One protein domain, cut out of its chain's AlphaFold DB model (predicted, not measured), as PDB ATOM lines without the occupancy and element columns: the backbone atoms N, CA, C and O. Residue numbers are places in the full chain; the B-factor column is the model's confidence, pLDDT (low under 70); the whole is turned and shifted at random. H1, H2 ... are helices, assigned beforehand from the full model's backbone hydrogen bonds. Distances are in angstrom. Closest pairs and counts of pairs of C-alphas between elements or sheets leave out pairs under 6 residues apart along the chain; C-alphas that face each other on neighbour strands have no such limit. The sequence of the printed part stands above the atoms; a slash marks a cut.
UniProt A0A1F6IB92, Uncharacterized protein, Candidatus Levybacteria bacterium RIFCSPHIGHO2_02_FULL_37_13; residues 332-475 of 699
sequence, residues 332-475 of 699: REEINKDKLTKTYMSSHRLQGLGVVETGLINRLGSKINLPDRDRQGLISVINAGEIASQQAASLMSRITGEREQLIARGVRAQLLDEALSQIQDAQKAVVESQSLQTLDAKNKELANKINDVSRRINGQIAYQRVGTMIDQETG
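What this domain is: This is residues 332 to 475 of the 699 residues of an uncharacterized protein of Candidatus Levybacteria bacterium RIFCSPHIGHO2_02_FULL_37_13 (UniProt A0A1F6IB92). What does the model look like? It is a long rod: H3, H5 and H6 run side by side as an up-and-down bundle, each against the one before it, while H1 and H2 pack on H3 near the rod's beginning and short H4 sits by the turn from H3 to H5. The last residues of H6, 468 to 475, stick out free at the far end. How much is printed, and how large is it? The printed part has 144 residues with six named helices, H1 to H6 in order, and no named strand; the class is all helix. It is loose, with a radius of gyration of the C-alphas of 20.0 A and spans of 74 by 27 by 21 A.

Where its parts are: Where do the first helices lie? H1 is residues 332 to 348, 24.1 A long from C-alpha 332 at (30.654, 132.703, 14.383); H2 is residues 355 to 364. Which helices follow? H3 is residues 372 to 401, 43.3 A, from C-alpha 372 at (41.241, 129.890, 23.993). H4 is residues 403 to 408, and H5 is residues 413 to 431, 27.3 A. H6, residues 436 to 475, is 57.9 A long and ends at C-alpha 475 at (60.158, 64.412, 14.406).

How they stand to each other: What does H1 touch? Its residues 340 to 344 touch H3 at a steep tilt of 65 degrees, closest at the C-alphas of Tyr 344 and Ile 379, 5.8 A. H1 also touches H2, with the C-alphas of Lys 337 and Asn 362 closest at 6.3 A, and is apart from H4, H5 and H6. How do H2 and H3 meet? They form a helical hairpin at a shallow tilt of 34 degrees, only just short of steep, with the C-alphas of Val 356 and Glu 386 closest at 6.5 A. How does the bundle fit together? H3 touches H5 at 21 degrees, opposite ways, closest at the C-alphas of Met 396 and Leu 420, 5.9 A, and touches H6 at 28 degrees, the same way, closest at those of Gly 385 and Asn 443, 5.5 A. H5 and H6 form a hairpin at 15 degrees, closest at the C-alphas of Val 430 and Lys 442, 5.4 A. H4 and H5, also a hairpin, only just touch, with 3 pairs of C-alphas within 8 A, the closest being those of Ile 407 and Ala 413 at 6.4 A. What do the backbones show? In H1 to H6 every O i to N i+4 pair is within hydrogen-bond range.

The domain as a whole: How far does it reach? The two C-alphas farthest apart, those of Arg 332 and Gly 475, are 74.4 A apart. Are there cuts or long links? The printed part has no cut and no long link. Where is confidence low? Residues 367 to 374, of which 372 to 374 belong to H3, and residue 475 are under 70; the mean pLDDT of the printed part is 85.5.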
ATOM      1  N   ARG A 332      29.850 133.025  13.200       88.88
ATOM      2  CA  ARG A 332      30.654 132.703  14.383       88.88
ATOM      3  C   ARG A 332      31.255 131.309  14.320       88.88
ATOM      4  O   ARG A 332      32.417 131.143  14.692       88.88
ATOM      5  N   GLU A 333      30.501 130.327  13.841       87.62
ATOM      6  CA  GLU A 333      31.040 128.996  13.576       87.62
ATOM      7  C   GLU A 333      32.171 129.031  12.546       87.62
ATOM      8  O   GLU A 333      33.201 128.398  12.761       87.62
ATOM      9  N   GLU A 334      32.004 129.764  11.444       88.50
ATOM     10  CA  GLU A 334      33.026 129.924  10.401       88.50
ATOM     11  C   GLU A 334      34.299 130.563  10.974       88.50
ATOM     12  O   GLU A 334      35.384 129.998  10.840       88.50
ATOM     13  N   ILE A 335      34.174 131.659  11.729       87.25
ATOM     14  CA  ILE A 335      35.306 132.313  12.405       87.25
ATOM     15  C   ILE A 335      36.002 131.355  13.381       87.25
ATOM     16  O   ILE A 335      37.234 131.336  13.465       87.25
ATOM     17  N   ASN A 336      35.245 130.559  14.139       83.69
ATOM     18  CA  ASN A 336      35.818 129.604  15.085       83.69
ATOM     19  C   ASN A 336      36.536 128.452  14.369       83.69
ATOM     20  O   ASN A 336      37.644 128.097  14.779       83.69
ATOM     21  N   LYS A 337      35.958 127.913  13.289       86.25
ATOM     22  CA  LYS A 337      36.589 126.900  12.426       86.25
ATOM     23  C   LYS A 337      37.882 127.437  11.814       86.25
ATOM     24  O   LYS A 337      38.909 126.763  11.882       86.25
ATOM     25  N   ASP A 338      37.873 128.670  11.316       87.06
ATOM     26  CA  ASP A 338      39.049 129.336  10.753       87.06
ATOM     27  C   ASP A 338      40.146 129.558  11.793       87.06
ATOM     28  O   ASP A 338      41.324 129.291  11.535       87.06
ATOM     29  N   LYS A 339      39.782 130.030  12.989       84.69
ATOM     30  CA  LYS A 339      40.731 130.199  14.096       84.69
ATOM     31  C   LYS A 339      41.335 128.858  14.502       84.69
ATOM     32  O   LYS A 339      42.557 128.764  14.596       84.69
ATOM     33  N   LEU A 340      40.508 127.829  14.695       85.50
ATOM     34  CA  LEU A 340      40.965 126.485  15.054       85.50
ATOM     35  C   LEU A 340      41.895 125.910  13.978       85.50
ATOM     36  O   LEU A 340      42.975 125.430  14.312       85.50
ATOM     37  N   THR A 341      41.532 126.053  12.700       88.50
ATOM     38  CA  THR A 341      42.355 125.663  11.545       88.50
ATOM     39  C   THR A 341      43.713 126.353  11.572       88.50
ATOM     40  O   THR A 341      44.749 125.689  11.556       88.50
ATOM     41  N   LYS A 342      43.734 127.688  11.684       87.81
ATOM     42  CA  LYS A 342      44.974 128.475  11.701       87.81
ATOM     43  C   LYS A 342      45.867 128.112  12.886       87.81
ATOM     44  O   LYS A 342      47.077 127.995  12.710       87.81
ATOM     45  N   THR A 343      45.302 127.930  14.082       86.25
ATOM     46  CA  THR A 343      46.077 127.544  15.275       86.25
ATOM     47  C   THR A 343      46.595 126.105  15.182       86.25
ATOM     48  O   THR A 343      47.735 125.834  15.561       86.25
ATOM     49  N   TYR A 344      45.806 125.178  14.640       86.69
ATOM     50  CA  TYR A 344      46.242 123.800  14.416       86.69
ATOM     51  C   TYR A 344      47.389 123.732  13.394       86.69
ATOM     52  O   TYR A 344      48.449 123.178  13.686       86.69
ATOM     53  N   MET A 345      47.228 124.380  12.235       88.25
ATOM     54  CA  MET A 345      48.259 124.418  11.193       88.25
ATOM     55  C   MET A 345      49.549 125.085  11.677       88.25
ATOM     56  O   MET A 345      50.637 124.591  11.386       88.25
ATOM     57  N   SER A 346      49.456 126.182  12.436       86.06
ATOM     58  CA  SER A 346      50.642 126.876  12.947       86.06
ATOM     59  C   SER A 346      51.377 126.074  14.022       86.06
ATOM     60  O   SER A 346      52.606 125.997  13.979       86.06
ATOM     61  N   SER A 347      50.651 125.424  14.939       85.06
ATOM     62  CA  SER A 347      51.246 124.578  15.987       85.06
ATOM     63  C   SER A 347      51.977 123.355  15.426       85.06
ATOM     64  O   SER A 347      53.011 122.972  15.967       85.06
ATOM     65  N   HIS A 348      51.507 122.808  14.302       83.38
ATOM     66  CA  HIS A 348      52.096 121.630  13.658       83.38
ATOM     67  C   HIS A 348      52.943 121.963  12.416       83.38
ATOM     68  O   HIS A 348      53.462 121.062  11.762       83.38
ATOM     69  N   ARG A 349      53.124 123.257  12.096       82.44
ATOM     70  CA  ARG A 349      53.858 123.758  10.913       82.44
ATOM     71  C   ARG A 349      53.382 123.133   9.590       82.44
ATOM     72  O   ARG A 349      54.186 122.850   8.704       82.44
ATOM     73  N   LEU A 350      52.075 122.927   9.462       82.25
ATOM     74  CA  LEU A 350      51.452 122.301   8.297       82.25
ATOM     75  C   LEU A 350      51.135 123.335   7.211       82.25
ATOM     76  O   LEU A 350      50.741 124.463   7.506       82.25
ATOM     77  N   GLN A 351      51.268 122.933   5.944       78.88
ATOM     78  CA  GLN A 351      50.863 123.747   4.786       78.88
ATOM     79  C   GLN A 351      49.403 123.518   4.363       78.88
ATOM     80  O   GLN A 351      48.848 124.318   3.616       78.88
ATOM     81  N   GLY A 352      48.765 122.458   4.862       83.00
ATOM     82  CA  GLY A 352      47.361 122.136   4.625       83.00
ATOM     83  C   GLY A 352      46.872 121.085   5.616       83.00
ATOM     84  O   GLY A 352      47.684 120.486   6.320       83.00
ATOM     85  N   LEU A 353      45.555 120.888   5.671       85.12
ATOM     86  CA  LEU A 353      44.922 119.860   6.494       85.12
ATOM     87  C   LEU A 353      44.649 118.596   5.671       85.12
ATOM     88  O   LEU A 353      44.202 118.669   4.524       85.12
ATOM     89  N   GLY A 354      44.863 117.436   6.278       83.12
ATOM     90  CA  GLY A 354      44.374 116.151   5.804       83.12
ATOM     91  C   GLY A 354      42.850 116.027   5.927       83.12
ATOM     92  O   GLY A 354      42.163 116.849   6.543       83.12
ATOM     93  N   VAL A 355      42.291 114.972   5.327       83.94
ATOM     94  CA  VAL A 355      40.832 114.741   5.285       83.94
ATOM     95  C   VAL A 355      40.247 114.534   6.687       83.94
ATOM     96  O   VAL A 355      39.174 115.057   6.993       83.94
ATOM     97  N   VAL A 356      40.957 113.801   7.548       83.44
ATOM     98  CA  VAL A 356      40.537 113.523   8.930       83.44
ATOM     99  C   VAL A 356      40.583 114.799   9.768       83.44
ATOM    100  O   VAL A 356      39.578 115.154  10.380       83.44
ATOM    101  N   GLU A 357      41.690 115.542   9.714       86.88
ATOM    102  CA  GLU A 357      41.851 116.832  10.397       86.88
ATOM    103  C   GLU A 357      40.750 117.826   9.998       86.88
ATOM    104  O   GLU A 357      40.085 118.400  10.861       86.88
ATOM    105  N   THR A 358      40.478 117.957   8.695       86.31
ATOM    106  CA  THR A 358      39.395 118.805   8.164       86.31
ATOM    107  C   THR A 358      38.031 118.370   8.699       86.31
ATOM    108  O   THR A 358      37.229 119.197   9.138       86.31
ATOM    109  N   GLY A 359      37.751 117.062   8.696       84.06
ATOM    110  CA  GLY A 359      36.492 116.510   9.190       84.06
ATOM    111  C   GLY A 359      36.284 116.724  10.692       84.06
ATOM    112  O   GLY A 359      35.165 117.022  11.114       84.06
ATOM    113  N   LEU A 360      37.344 116.602  11.494       85.25
ATOM    114  CA  LEU A 360      37.299 116.818  12.941       85.25
ATOM    115  C   LEU A 360      37.178 118.304  13.289       85.25
ATOM    116  O   LEU A 360      36.354 118.663  14.129       85.25
ATOM    117  N   ILE A 361      37.922 119.179  12.606       88.12
ATOM    118  CA  ILE A 361      37.835 120.634  12.793       88.12
ATOM    119  C   ILE A 361      36.442 121.146  12.430       88.12
ATOM    120  O   ILE A 361      35.864 121.918  13.193       88.12
ATOM    121  N   ASN A 362      35.851 120.679  11.327       84.19
ATOM    122  CA  ASN A 362      34.504 121.093  10.934       84.19
ATOM    123  C   ASN A 362      33.437 120.690  11.961       84.19
ATOM    124  O   ASN A 362      32.521 121.469  12.227       84.19
ATOM    125  N   ARG A 363      33.558 119.497  12.561       82.50
ATOM    126  CA  ARG A 363      32.619 119.015  13.586       82.50
ATOM    127  C   ARG A 363      32.824 119.712  14.925       82.50
ATOM    128  O   ARG A 363      31.864 120.209  15.504       82.50
ATOM    129  N   LEU A 364      34.060 119.782  15.411       79.06
ATOM    130  CA  LEU A 364      34.377 120.296  16.747       79.06
ATOM    131  C   LEU A 364      34.428 121.830  16.802       79.06
ATOM    132  O   LEU A 364      34.126 122.419  17.838       79.06
ATOM    133  N   GLY A 365      34.760 122.475  15.682       75.75
ATOM    134  CA  GLY A 365      34.763 123.929  15.513       75.75
ATOM    135  C   GLY A 365      33.373 124.545  15.329       75.75
ATOM    136  O   GLY A 365      33.261 125.763  15.295       75.75
ATOM    137  N   SER A 366      32.312 123.731  15.249       73.81
ATOM    138  CA  SER A 366      30.914 124.196  15.173       73.81
ATOM    139  C   SER A 366      30.384 124.808  16.477       73.81
ATOM    140  O   SER A 366      29.290 125.359  16.514       73.81
ATOM    141  N   LYS A 367      31.138 124.753  17.579       69.12
ATOM    142  CA  LYS A 367      30.734 125.427  18.817       69.12
ATOM    143  C   LYS A 367      30.838 126.948  18.654       69.12
ATOM    144  O   LYS A 367      31.927 127.479  18.450       69.12
ATOM    145  N   ILE A 368      29.714 127.650  18.832       55.16
ATOM    146  CA  ILE A 368      29.567 129.117  18.696       55.16
ATOM    147  C   ILE A 368      30.498 129.893  19.655       55.16
ATOM    148  O   ILE A 368      31.032 130.954  19.313       55.16
ATOM    149  N   ASN A 369      30.764 129.342  20.844       60.25
ATOM    150  CA  ASN A 369      31.697 129.885  21.831       60.25
ATOM    151  C   ASN A 369      32.793 128.859  22.129       60.25
ATOM    152  O   ASN A 369      32.514 127.854  22.784       60.25
ATOM    153  N   LEU A 370      34.032 129.122  21.695       64.69
ATOM    154  CA  LEU A 370      35.178 128.305  22.088       64.69
ATOM    155  C   LEU A 370      36.292 129.146  22.748       64.69
ATOM    156  O   LEU A 370      37.034 129.852  22.043       64.69
ATOM    157  N   PRO A 371      36.409 129.097  24.092       65.69
ATOM    158  CA  PRO A 371      37.486 129.746  24.838       65.69
ATOM    159  C   PRO A 371      38.869 129.316  24.341       65.69
ATOM    160  O   PRO A 371      39.054 128.176  23.921       65.69
ATOM    161  N   ASP A 372      39.869 130.199  24.435       66.44
ATOM    162  CA  ASP A 372      41.241 129.890  23.993       66.44
ATOM    163  C   ASP A 372      41.826 128.651  24.699       66.44
ATOM    164  O   ASP A 372      42.509 127.844  24.064       66.44
ATOM    165  N   ARG A 373      41.500 128.450  25.987       66.00
ATOM    166  CA  ARG A 373      41.900 127.262  26.765       66.00
ATOM    167  C   ARG A 373      41.376 125.967  26.139       66.00
ATOM    168  O   ARG A 373      42.123 125.001  26.003       66.00
ATOM    169  N   ASP A 374      40.122 125.969  25.698       69.44
ATOM    170  CA  ASP A 374      39.486 124.798  25.092       69.44
ATOM    171  C   ASP A 374      40.013 124.546  23.673       69.44
ATOM    172  O   ASP A 374      40.061 123.398  23.229       69.44
ATOM    173  N   ARG A 375      40.486 125.591  22.967       74.38
ATOM    174  CA  ARG A 375      41.128 125.440  21.646       74.38
ATOM    175  C   ARG A 375      42.399 124.610  21.730       74.38
ATOM    176  O   ARG A 375      42.599 123.742  20.889       74.38
ATOM    177  N   GLN A 376      43.248 124.849  22.731       78.06
ATOM    178  CA  GLN A 376      44.478 124.066  22.900       78.06
ATOM    179  C   GLN A 376      44.173 122.589  23.181       78.06
ATOM    180  O   GLN A 376      44.792 121.710  22.581       78.06
ATOM    181  N   GLY A 377      43.174 122.320  24.030       78.31
ATOM    182  CA  GLY A 377      42.684 120.963  24.275       78.31
ATOM    183  C   GLY A 377      42.182 120.289  22.996       78.31
ATOM    184  O   GLY A 377      42.583 119.167  22.696       78.31
ATOM    185  N   LEU A 378      41.376 120.993  22.193       80.19
ATOM    186  CA  LEU A 378      40.910 120.484  20.899       80.19
ATOM    187  C   LEU A 378      42.058 120.166  19.943       80.19
ATOM    188  O   LEU A 378      42.039 119.113  19.319       80.19
ATOM    189  N   ILE A 379      43.060 121.040  19.838       85.12
ATOM    190  CA  ILE A 379      44.213 120.835  18.950       85.12
ATOM    191  C   ILE A 379      44.957 119.546  19.308       85.12
ATOM    192  O   ILE A 379      45.249 118.745  18.422       85.12
ATOM    193  N   SER A 380      45.222 119.328  20.599       84.38
ATOM    194  CA  SER A 380      45.896 118.119  21.082       84.38
ATOM    195  C   SER A 380      45.111 116.851  20.733       84.38
ATOM    196  O   SER A 380      45.662 115.895  20.187       84.38
ATOM    197  N   VAL A 381      43.797 116.864  20.979       84.94
ATOM    198  CA  VAL A 381      42.929 115.702  20.752       84.94
ATOM    199  C   VAL A 381      42.709 115.434  19.252       84.94
ATOM    200  O   VAL A 381      42.652 114.273  18.846       84.94
ATOM    201  N   ILE A 382      42.650 116.474  18.411       87.81
ATOM    202  CA  ILE A 382      42.601 116.336  16.943       87.81
ATOM    203  C   ILE A 382      43.896 115.697  16.427       87.81
ATOM    204  O   ILE A 382      43.827 114.733  15.670       87.81
ATOM    205  N   ASN A 383      45.060 116.166  16.888       87.88
ATOM    206  CA  ASN A 383      46.349 115.598  16.489       87.88
ATOM    207  C   ASN A 383      46.488 114.130  16.933       87.88
ATOM    208  O   ASN A 383      46.918 113.278  16.160       87.88
ATOM    209  N   ALA A 384      46.056 113.798  18.154       86.25
ATOM    210  CA  ALA A 384      46.019 112.411  18.616       86.25
ATOM    211  C   ALA A 384      45.120 111.527  17.727       86.25
ATOM    212  O   ALA A 384      45.476 110.383  17.442       86.25
ATOM    213  N   GLY A 385      43.990 112.064  17.255       85.88
ATOM    214  CA  GLY A 385      43.091 111.368  16.334       85.88
ATOM    215  C   GLY A 385      43.689 111.158  14.946       85.88
ATOM    216  O   GLY A 385      43.522 110.080  14.370       85.88
ATOM    217  N   GLU A 386      44.442 112.133  14.435       89.31
ATOM    218  CA  GLU A 386      45.192 111.997  13.183       89.31
ATOM    219  C   GLU A 386      46.285 110.928  13.305       89.31
ATOM    220  O   GLU A 386      46.328 109.996  12.503       89.31
ATOM    221  N   ILE A 387      47.112 110.984  14.355       89.06
ATOM    222  CA  ILE A 387      48.176 109.998  14.601       89.06
ATOM    223  C   ILE A 387      47.591 108.585  14.712       89.06
ATOM    224  O   ILE A 387      48.082 107.658  14.063       89.06
ATOM    225  N   ALA A 388      46.526 108.408  15.498       87.25
ATOM    226  CA  ALA A 388      45.874 107.111  15.653       87.25
ATOM    227  C   ALA A 388      45.281 106.612  14.321       87.25
ATOM    228  O   ALA A 388      45.396 105.430  13.995       87.25
ATOM    229  N   SER A 389      44.714 107.509  13.508       88.75
ATOM    230  CA  SER A 389      44.185 107.186  12.177       88.75
ATOM    231  C   SER A 389      45.284 106.786  11.187       88.75
ATOM    232  O   SER A 389      45.104 105.839  10.421       88.75
ATOM    233  N   GLN A 390      46.443 107.449  11.218       89.75
ATOM    234  CA  GLN A 390      47.603 107.083  10.397       89.75
ATOM    235  C   GLN A 390      48.175 105.720  10.804       89.75
ATOM    236  O   GLN A 390      48.488 104.892   9.944       89.75
ATOM    237  N   GLN A 391      48.269 105.448  12.109       90.38
ATOM    238  CA  GLN A 391      48.702 104.146  12.624       90.38
ATOM    239  C   GLN A 391      47.726 103.030  12.232       90.38
ATOM    240  O   GLN A 391      48.160 101.970  11.774       90.38
ATOM    241  N   ALA A 392      46.418 103.282  12.339       90.88
ATOM    242  CA  ALA A 392      45.371 102.373  11.883       90.88
ATOM    243  C   ALA A 392      45.510 102.065  10.386       90.88
ATOM    244  O   ALA A 392      45.556 100.899   9.995       90.88
ATOM    245  N   ALA A 393      45.653 103.101   9.552       90.88
ATOM    246  CA  ALA A 393      45.823 102.956   8.109       90.88
ATOM    247  C   ALA A 393      47.093 102.168   7.746       90.88
ATOM    248  O   ALA A 393      47.049 101.294   6.880       90.88
ATOM    249  N   SER A 394      48.207 102.424   8.438       92.31
ATOM    250  CA  SER A 394      49.464 101.688   8.260       92.31
ATOM    251  C   SER A 394      49.310 100.202   8.601       92.31
ATOM    252  O   SER A 394      49.699  99.339   7.811       92.31
ATOM    253  N   LEU A 395      48.670  99.881   9.732       90.56
ATOM    254  CA  LEU A 395      48.425  98.497  10.140       90.56
ATOM    255  C   LEU A 395      47.475  97.772   9.177       90.56
ATOM    256  O   LEU A 395      47.761  96.645   8.781       90.56
ATOM    257  N   MET A 396      46.383  98.413   8.750       92.88
ATOM    258  CA  MET A 396      45.463  97.833   7.764       92.88
ATOM    259  C   MET A 396      46.137  97.613   6.406       92.88
ATOM    260  O   MET A 396      45.955  96.560   5.791       92.88
ATOM    261  N   SER A 397      46.952  98.572   5.955       93.31
ATOM    262  CA  SER A 397      47.743  98.453   4.727       93.31
ATOM    263  C   SER A 397      48.714  97.278   4.813       93.31
ATOM    264  O   SER A 397      48.749  96.443   3.911       93.31
ATOM    265  N   ARG A 398      49.420  97.133   5.941       92.31
ATOM    266  CA  ARG A 398      50.300  95.989   6.196       92.31
ATOM    267  C   ARG A 398      49.538  94.665   6.182       92.31
ATOM    268  O   ARG A 398      49.963  93.740   5.502       92.31
ATOM    269  N   ILE A 399      48.413  94.564   6.893       91.81
ATOM    270  CA  ILE A 399      47.595  93.340   6.924       91.81
ATOM    271  C   ILE A 399      47.118  92.966   5.516       91.81
ATOM    272  O   ILE A 399      47.132  91.790   5.157       91.81
ATOM    273  N   THR A 400      46.722  93.955   4.715       91.56
ATOM    274  CA  THR A 400      46.214  93.742   3.355       91.56
ATOM    275  C   THR A 400      47.336  93.364   2.385       91.56
ATOM    276  O   THR A 400      47.209  92.386   1.654       91.56
ATOM    277  N   GLY A 401      48.449  94.102   2.399       90.75
ATOM    278  CA  GLY A 401      49.580  93.899   1.491       90.75
ATOM    279  C   GLY A 401      50.428  92.669   1.820       90.75
ATOM    280  O   GLY A 401      50.924  92.006   0.915       90.75
ATOM    281  N   GLU A 402      50.564  92.317   3.102       92.50
ATOM    282  CA  GLU A 402      51.324  91.144   3.559       92.50
ATOM    283  C   GLU A 402      50.427  89.927   3.827       92.50
ATOM    284  O   GLU A 402      50.894  88.946   4.405       92.50
ATOM    285  N   ARG A 403      49.146  89.956   3.432       91.38
ATOM    286  CA  ARG A 403      48.140  88.957   3.832       91.38
ATOM    287  C   ARG A 403      48.609  87.517   3.629       91.38
ATOM    288  O   ARG A 403      48.586  86.719   4.563       91.38
ATOM    289  N   GLU A 404      49.065  87.188   2.423       90.56
ATOM    290  CA  GLU A 404      49.533  85.839   2.085       90.56
ATOM    291  C   GLU A 404      50.779  85.444   2.886       90.56
ATOM    292  O   GLU A 404      50.886  84.311   3.354       90.56
ATOM    293  N   GLN A 405      51.697  86.387   3.117       90.44
ATOM    294  CA  GLN A 405      52.905  86.146   3.906       90.44
ATOM    295  C   GLN A 405      52.584  85.936   5.389       90.44
ATOM    296  O   GLN A 405      53.186  85.078   6.031       90.44
ATOM    297  N   LEU A 406      51.637  86.695   5.943       90.25
ATOM    298  CA  LEU A 406      51.171  86.534   7.320       90.25
ATOM    299  C   LEU A 406      50.485  85.175   7.506       90.25
ATOM    300  O   LEU A 406      50.764  84.487   8.487       90.25
ATOM    301  N   ILE A 407      49.668  84.746   6.538       90.75
ATOM    302  CA  ILE A 407      49.050  83.412   6.542       90.75
ATOM    303  C   ILE A 407      50.117  82.315   6.448       90.75
ATOM    304  O   ILE A 407      50.102  81.380   7.246       90.75
ATOM    305  N   ALA A 408      51.093  82.454   5.546       86.38
ATOM    306  CA  ALA A 408      52.210  81.515   5.430       86.38
ATOM    307  C   ALA A 408      53.054  81.435   6.717       86.38
ATOM    308  O   ALA A 408      53.613  80.385   7.032       86.38
ATOM    309  N   ARG A 409      53.117  82.523   7.496       83.69
ATOM    310  CA  ARG A 409      53.759  82.577   8.822       83.69
ATOM    311  C   ARG A 409      52.882  82.039   9.961       83.69
ATOM    312  O   ARG A 409      53.317  82.078  11.109       83.69
ATOM    313  N   GLY A 410      51.685  81.525   9.672       83.06
ATOM    314  CA  GLY A 410      50.809  80.857  10.640       83.06
ATOM    315  C   GLY A 410      49.674  81.705  11.207       83.06
ATOM    316  O   GLY A 410      48.985  81.253  12.121       83.06
ATOM    317  N   VAL A 411      49.451  82.919  10.693       90.50
ATOM    318  CA  VAL A 411      48.324  83.752  11.128       90.50
ATOM    319  C   VAL A 411      47.031  83.274  10.464       90.50
ATOM    320  O   VAL A 411      46.973  83.074   9.252       90.50
ATOM    321  N   ARG A 412      45.957  83.099  11.239       90.88
ATOM    322  CA  ARG A 412      44.658  82.660  10.699       90.88
ATOM    323  C   ARG A 412      44.036  83.763   9.841       90.88
ATOM    324  O   ARG A 412      43.905  84.889  10.308       90.88
ATOM    325  N   ALA A 413      43.554  83.425   8.643       88.81
ATOM    326  CA  ALA A 413      42.888  84.384   7.751       88.81
ATOM    327  C   ALA A 413      41.710  85.111   8.432       88.81
ATOM    328  O   ALA A 413      41.619  86.330   8.351       88.81
ATOM    329  N   GLN A 414      40.896  84.380   9.205       91.88
ATOM    330  CA  GLN A 414      39.786  84.951   9.975       91.88
ATOM    331  C   GLN A 414      40.241  86.026  10.979       91.88
ATOM    332  O   GLN A 414      39.563  87.033  11.135       91.88
ATOM    333  N   LEU A 415      41.407  85.857  11.622       90.94
ATOM    334  CA  LEU A 415      41.960  86.872  12.528       90.94
ATOM    335  C   LEU A 415      42.261  88.170  11.772       90.94
ATOM    336  O   LEU A 415      42.014  89.253  12.292       90.94
ATOM    337  N   LEU A 416      42.823  88.057  10.565       91.44
ATOM    338  CA  LEU A 416      43.172  89.210   9.738       91.44
ATOM    339  C   LEU A 416      41.914  89.950   9.265       91.44
ATOM    340  O   LEU A 416      41.896  91.176   9.299       91.44
ATOM    341  N   ASP A 417      40.859  89.222   8.891       91.19
ATOM    342  CA  ASP A 417      39.571  89.810   8.496       91.19
ATOM    343  C   ASP A 417      38.872  90.513   9.669       91.19
ATOM    344  O   ASP A 417      38.447  91.662   9.543       91.19
ATOM    345  N   GLU A 418      38.822  89.866  10.840       91.75
ATOM    346  CA  GLU A 418      38.301  90.471  12.073       91.75
ATOM    347  C   GLU A 418      39.095  91.723  12.464       91.75
ATOM    348  O   GLU A 418      38.509  92.741  12.827       91.75
ATOM    349  N   ALA A 419      40.426  91.671  12.366       90.75
ATOM    350  CA  ALA A 419      41.303  92.793  12.679       90.75
ATOM    351  C   ALA A 419      41.072  93.994  11.751       90.75
ATOM    352  O   ALA A 419      40.977  95.122  12.238       90.75
ATOM    353  N   LEU A 420      40.955  93.763  10.437       92.19
ATOM    354  CA  LEU A 420      40.652  94.819   9.468       92.19
ATOM    355  C   LEU A 420      39.307  95.481   9.780       92.19
ATOM    356  O   LEU A 420      39.256  96.703   9.890       92.19
ATOM    357  N   SER A 421      38.252  94.690  10.007       93.12
ATOM    358  CA  SER A 421      36.926  95.223  10.351       93.12
ATOM    359  C   SER A 421      36.957  96.030  11.652       93.12
ATOM    360  O   SER A 421      36.475  97.157  11.693       93.12
ATOM    361  N   GLN A 422      37.572  95.496  12.714       92.25
ATOM    362  CA  GLN A 422      37.610  96.152  14.027       92.25
ATOM    363  C   GLN A 422      38.393  97.468  14.014       92.25
ATOM    364  O   GLN A 422      37.988  98.422  14.686       92.25
ATOM    365  N   ILE A 423      39.509  97.523  13.279       92.81
ATOM    366  CA  ILE A 423      40.305  98.746  13.126       92.81
ATOM    367  C   ILE A 423      39.552  99.756  12.260       92.81
ATOM    368  O   ILE A 423      39.499 100.928  12.624       92.81
ATOM    369  N   GLN A 424      38.925  99.315  11.166       92.69
ATOM    370  CA  GLN A 424      38.150 100.186  10.285       92.69
ATOM    371  C   GLN A 424      36.963 100.831  11.018       92.69
ATOM    372  O   GLN A 424      36.775 102.046  10.926       92.69
ATOM    373  N   ASP A 425      36.204 100.057  11.796       92.19
ATOM    374  CA  ASP A 425      35.076 100.568  12.584       92.19
ATOM    375  C   ASP A 425      35.537 101.553  13.668       92.19
ATOM    376  O   ASP A 425      34.929 102.608  13.868       92.19
ATOM    377  N   ALA A 426      36.647 101.250  14.347       91.12
ATOM    378  CA  ALA A 426      37.217 102.134  15.360       91.12
ATOM    379  C   ALA A 426      37.770 103.434  14.755       91.12
ATOM    380  O   ALA A 426      37.549 104.511  15.311       91.12
ATOM    381  N   GLN A 427      38.426 103.359  13.594       91.06
ATOM    382  CA  GLN A 427      38.902 104.533  12.866       91.06
ATOM    383  C   GLN A 427      37.734 105.408  12.406       91.06
ATOM    384  O   GLN A 427      37.771 106.628  12.567       91.06
ATOM    385  N   LYS A 428      36.659 104.800  11.895       89.69
ATOM    386  CA  LYS A 428      35.441 105.526  11.528       89.69
ATOM    387  C   LYS A 428      34.838 106.258  12.732       89.69
ATOM    388  O   LYS A 428      34.500 107.433  12.614       89.69
ATOM    389  N   ALA A 429      34.780 105.614  13.899       88.12
ATOM    390  CA  ALA A 429      34.265 106.226  15.123       88.12
ATOM    391  C   ALA A 429      35.099 107.433  15.605       88.12
ATOM    392  O   ALA A 429      34.536 108.405  16.113       88.12
ATOM    393  N   VAL A 430      36.424 107.408  15.414       87.19
ATOM    394  CA  VAL A 430      37.296 108.574  15.652       87.19
ATOM    395  C   VAL A 430      36.894 109.722  14.728       87.19
ATOM    396  O   VAL A 430      36.558 110.805  15.204       87.19
ATOM    397  N   VAL A 431      36.826 109.472  13.418       83.50
ATOM    398  CA  VAL A 431      36.498 110.495  12.410       83.50
ATOM    399  C   VAL A 431      35.093 111.077  12.604       83.50
ATOM    400  O   VAL A 431      34.864 112.249  12.304       83.50
ATOM    401  N   GLU A 432      34.145 110.282  13.101       85.44
ATOM    402  CA  GLU A 432      32.747 110.676  13.310       85.44
ATOM    403  C   GLU A 432      32.464 111.362  14.655       85.44
ATOM    404  O   GLU A 432      31.334 111.790  14.900       85.44
ATOM    405  N   SER A 433      33.475 111.521  15.510       84.06
ATOM    406  CA  SER A 433      33.307 112.088  16.849       84.06
ATOM    407  C   SER A 433      32.825 113.545  16.833       84.06
ATOM    408  O   SER A 433      33.316 114.386  16.081       84.06
ATOM    409  N   GLN A 434      31.859 113.852  17.706       78.06
ATOM    410  CA  GLN A 434      31.186 115.161  17.779       78.06
ATOM    411  C   GLN A 434      31.611 116.013  18.986       78.06
ATOM    412  O   GLN A 434      31.235 117.178  19.087       78.06
ATOM    413  N   SER A 435      32.378 115.450  19.921       77.69
ATOM    414  CA  SER A 435      32.829 116.156  21.123       77.69
ATOM    415  C   SER A 435      34.279 115.814  21.460       77.69
ATOM    416  O   SER A 435      34.774 114.758  21.070       77.69
ATOM    417  N   LEU A 436      34.942 116.693  22.221       79.50
ATOM    418  CA  LEU A 436      36.316 116.483  22.690       79.50
ATOM    419  C   LEU A 436      36.433 115.215  23.545       79.50
ATOM    420  O   LEU A 436      37.314 114.401  23.299       79.50
ATOM    421  N   GLN A 437      35.532 115.028  24.515       82.62
ATOM    422  CA  GLN A 437      35.554 113.869  25.419       82.62
ATOM    423  C   GLN A 437      35.338 112.560  24.654       82.62
ATOM    424  O   GLN A 437      36.038 111.577  24.884       82.62
ATOM    425  N   THR A 438      34.393 112.557  23.709       85.19
ATOM    426  CA  THR A 438      34.147 111.390  22.858       85.19
ATOM    427  C   THR A 438      35.351 111.097  21.970       85.19
ATOM    428  O   THR A 438      35.762 109.945  21.895       85.19
ATOM    429  N   LEU A 439      35.939 112.119  21.341       85.31
ATOM    430  CA  LEU A 439      37.107 111.942  20.481       85.31
ATOM    431  C   LEU A 439      38.306 111.403  21.274       85.31
ATOM    432  O   LEU A 439      38.933 110.451  20.829       85.31
ATOM    433  N   ASP A 440      38.585 111.935  22.466       86.25
ATOM    434  CA  ASP A 440      39.680 111.443  23.316       86.25
ATOM    435  C   ASP A 440      39.488 109.968  23.709       86.25
ATOM    436  O   ASP A 440      40.397 109.148  23.559       86.25
ATOM    437  N   ALA A 441      38.276 109.593  24.131       88.88
ATOM    438  CA  ALA A 441      37.948 108.205  24.443       88.88
ATOM    439  C   ALA A 441      38.099 107.285  23.218       88.88
ATOM    440  O   ALA A 441      38.655 106.190  23.327       88.88
ATOM    441  N   LYS A 442      37.651 107.731  22.036       91.50
ATOM    442  CA  LYS A 442      37.752 106.958  20.789       91.50
ATOM    443  C   LYS A 442      39.181 106.855  20.269       91.50
ATOM    444  O   LYS A 442      39.554 105.793  19.773       91.50
ATOM    445  N   ASN A 443      40.005 107.881  20.462       90.88
ATOM    446  CA  ASN A 443      41.436 107.830  20.167       90.88
ATOM    447  C   ASN A 443      42.131 106.755  21.012       90.88
ATOM    448  O   ASN A 443      42.876 105.935  20.474       90.88
ATOM    449  N   LYS A 444      41.844 106.710  22.321       91.12
ATOM    450  CA  LYS A 444      42.364 105.675  23.232       91.12
ATOM    451  C   LYS A 444      41.884 104.277  22.838       91.12
ATOM    452  O   LYS A 444      42.681 103.344  22.806       91.12
ATOM    453  N   GLU A 445      40.604 104.133  22.490       92.31
ATOM    454  CA  GLU A 445      40.037 102.864  22.017       92.31
ATOM    455  C   GLU A 445      40.742 102.367  20.743       92.31
ATOM    456  O   GLU A 445      41.120 101.196  20.664       92.31
ATOM    457  N   LEU A 446      40.962 103.252  19.764       93.25
ATOM    458  CA  LEU A 446      41.654 102.919  18.521       93.25
ATOM    459  C   LEU A 446      43.113 102.520  18.777       93.25
ATOM    460  O   LEU A 446      43.557 101.491  18.271       93.25
ATOM    461  N   ALA A 447      43.838 103.278  19.603       91.44
ATOM    462  CA  ALA A 447      45.217 102.957  19.973       91.44
ATOM    463  C   ALA A 447      45.325 101.586  20.667       91.44
ATOM    464  O   ALA A 447      46.190 100.777  20.323       91.44
ATOM    465  N   ASN A 448      44.407 101.282  21.590       91.75
ATOM    466  CA  ASN A 448      44.343  99.978  22.252       91.75
ATOM    467  C   ASN A 448      44.061  98.852  21.249       91.75
ATOM    468  O   ASN A 448      44.776  97.851  21.242       91.75
ATOM    469  N   LYS A 449      43.102  99.042  20.333       92.12
ATOM    470  CA  LYS A 449      42.802  98.068  19.268       92.12
ATOM    471  C   LYS A 449      43.999  97.812  18.350       92.12
ATOM    472  O   LYS A 449      44.278  96.657  18.035       92.12
ATOM    473  N   ILE A 450      44.733  98.854  17.951       91.62
ATOM    474  CA  ILE A 450      45.958  98.728  17.140       91.62
ATOM    475  C   ILE A 450      47.002  97.867  17.867       91.62
ATOM    476  O   ILE A 450      47.580  96.950  17.269       91.62
ATOM    477  N   ASN A 451      47.221  98.131  19.158       89.94
ATOM    478  CA  ASN A 451      48.171  97.386  19.984       89.94
ATOM    479  C   ASN A 451      47.749  95.922  20.172       89.94
ATOM    480  O   ASN A 451      48.571  95.017  19.996       89.94
ATOM    481  N   ASP A 452      46.472  95.676  20.460       91.31
ATOM    482  CA  ASP A 452      45.926  94.334  20.669       91.31
ATOM    483  C   ASP A 452      45.974  93.489  19.395       91.31
ATOM    484  O   ASP A 452      46.411  92.334  19.429       91.31
ATOM    485  N   VAL A 453      45.596  94.059  18.246       90.44
ATOM    486  CA  VAL A 453      45.702  93.384  16.944       90.44
ATOM    487  C   VAL A 453      47.158  93.046  16.634       90.44
ATOM    488  O   VAL A 453      47.465  91.901  16.293       90.44
ATOM    489  N   SER A 454      48.070  94.006  16.807       88.94
ATOM    490  CA  SER A 454      49.502  93.792  16.566       88.94
ATOM    491  C   SER A 454      50.062  92.675  17.453       88.94
ATOM    492  O   SER A 454      50.798  91.808  16.976       88.94
ATOM    493  N   ARG A 455      49.661  92.640  18.732       87.12
ATOM    494  CA  ARG A 455      50.040  91.585  19.679       87.12
ATOM    495  C   ARG A 455      49.492  90.220  19.261       87.12
ATOM    496  O   ARG A 455      50.243  89.250  19.275       87.12
ATOM    497  N   ARG A 456      48.220  90.129  18.853       87.00
ATOM    498  CA  ARG A 456      47.592  88.869  18.405       87.00
ATOM    499  C   ARG A 456      48.256  88.310  17.144       87.00
ATOM    500  O   ARG A 456      48.532  87.113  17.097       87.00
ATOM    501  N   ILE A 457      48.553  89.163  16.159       88.19
ATOM    502  CA  ILE A 457      49.268  88.769  14.931       88.19
ATOM    503  C   ILE A 457      50.656  88.223  15.284       88.19
ATOM    504  O   ILE A 457      50.992  87.101  14.908       88.19
ATOM    505  N   ASN A 458      51.446  88.977  16.054       86.25
ATOM    506  CA  ASN A 458      52.794  88.557  16.439       86.25
ATOM    507  C   ASN A 458      52.784  87.290  17.307       86.25
ATOM    508  O   ASN A 458      53.641  86.426  17.131       86.25
ATOM    509  N   GLY A 459      51.795  87.142  18.192       85.62
ATOM    510  CA  GLY A 459      51.608  85.950  19.014       85.62
ATOM    511  C   GLY A 459      51.337  84.695  18.184       85.62
ATOM    512  O   GLY A 459      51.938  83.658  18.449       85.62
ATOM    513  N   GLN A 460      50.505  84.778  17.136       87.56
ATOM    514  CA  GLN A 460      50.273  83.637  16.236       87.56
ATOM    515  C   GLN A 460      51.516  83.276  15.416       87.56
ATOM    516  O   GLN A 460      51.821  82.094  15.268       87.56
ATOM    517  N   ILE A 461      52.271  84.276  14.950       87.31
ATOM    518  CA  ILE A 461      53.549  84.041  14.261       87.31
ATOM    519  C   ILE A 461      54.535  83.329  15.196       87.31
ATOM    520  O   ILE A 461      55.157  82.341  14.806       87.31
ATOM    521  N   ALA A 462      54.671  83.805  16.437       85.75
ATOM    522  CA  ALA A 462      55.558  83.198  17.425       85.75
ATOM    523  C   ALA A 462      55.119  81.765  17.766       85.75
ATOM    524  O   ALA A 462      55.944  80.856  17.745       85.75
ATOM    525  N   TYR A 463      53.820  81.548  17.984       87.38
ATOM    526  CA  TYR A 463      53.235  80.232  18.238       87.38
ATOM    527  C   TYR A 463      53.545  79.234  17.118       87.38
ATOM    528  O   TYR A 463      54.032  78.134  17.385       87.38
ATOM    529  N   GLN A 464      53.337  79.628  15.858       86.50
ATOM    530  CA  GLN A 464      53.639  78.773  14.712       86.50
ATOM    531  C   GLN A 464      55.142  78.500  14.582       86.50
ATOM    532  O   GLN A 464      55.546  77.374  14.279       86.50
ATOM    533  N   ARG A 465      55.984  79.513  14.829       85.81
ATOM    534  CA  ARG A 465      57.444  79.385  14.758       85.81
ATOM    535  C   ARG A 465      57.969  78.403  15.806       85.81
ATOM    536  O   ARG A 465      58.683  77.476  15.435       85.81
ATOM    537  N   VAL A 466      57.556  78.541  17.069       85.75
ATOM    538  CA  VAL A 466      57.904  77.591  18.143       85.75
ATOM    539  C   VAL A 466      57.365  76.198  17.824       85.75
ATOM    540  O   VAL A 466      58.102  75.223  17.928       85.75
ATOM    541  N   GLY A 467      56.114  76.093  17.364       84.62
ATOM    542  CA  GLY A 467      55.518  74.816  16.977       84.62
ATOM    543  C   GLY A 467      56.310  74.089  15.887       84.62
ATOM    544  O   GLY A 467      56.524  72.886  16.001       84.62
ATOM    545  N   THR A 468      56.803  74.824  14.885       83.25
ATOM    546  CA  THR A 468      57.646  74.276  13.809       83.25
ATOM    547  C   THR A 468      59.019  73.846  14.333       83.25
ATOM    548  O   THR A 468      59.529  72.806  13.928       83.25
ATOM    549  N   MET A 469      59.617  74.614  15.248       84.56
ATOM    550  CA  MET A 469      60.904  74.268  15.867       84.56
ATOM    551  C   MET A 469      60.789  73.012  16.749       84.56
ATOM    552  O   MET A 469      61.671  72.159  16.711       84.56
ATOM    553  N   ILE A 470      59.677  72.841  17.474       83.06
ATOM    554  CA  ILE A 470      59.382  71.607  18.223       83.06
ATOM    555  C   ILE A 470      59.225  70.415  17.270       83.06
ATOM    556  O   ILE A 470      59.773  69.346  17.540       83.06
ATOM    557  N   ASP A 471      58.511  70.585  16.151       78.06
ATOM    558  CA  ASP A 471      58.345  69.518  15.152       78.06
ATOM    559  C   ASP A 471      59.691  69.093  14.541       78.06
ATOM    560  O   ASP A 471      59.915  67.906  14.309       78.06
ATOM    561  N   GLN A 472      60.603  70.045  14.314       80.38
ATOM    562  CA  GLN A 472      61.957  69.769  13.820       80.38
ATOM    563  C   GLN A 472      62.803  68.981  14.829       80.38
ATOM    564  O   GLN A 472      63.529  68.078  14.423       80.38
ATOM    565  N   GLU A 473      62.699  69.293  16.125       76.31
ATOM    566  CA  GLU A 473      63.471  68.616  17.177       76.31
ATOM    567  C   GLU A 473      62.928  67.211  17.495       76.31
ATOM    568  O   GLU A 473      63.687  66.286  17.780       76.31
ATOM    569  N   THR A 474      61.606  67.024  17.444       70.12
ATOM    570  CA  THR A 474      60.949  65.791  17.923       70.12
ATOM    571  C   THR A 474      60.555  64.808  16.816       70.12
ATOM    572  O   THR A 474      60.301  63.633  17.105       70.12
ATOM    573  N   GLY A 475      60.539  65.243  15.551       65.62
ATOM    574  CA  GLY A 475      60.158  64.412  14.406       65.62
ATOM    575  C   GLY A 475      58.711  63.907  14.504       65.62
ATOM    576  O   GLY A 475      57.804  64.649  14.873       65.62
TER     577      GLY A 475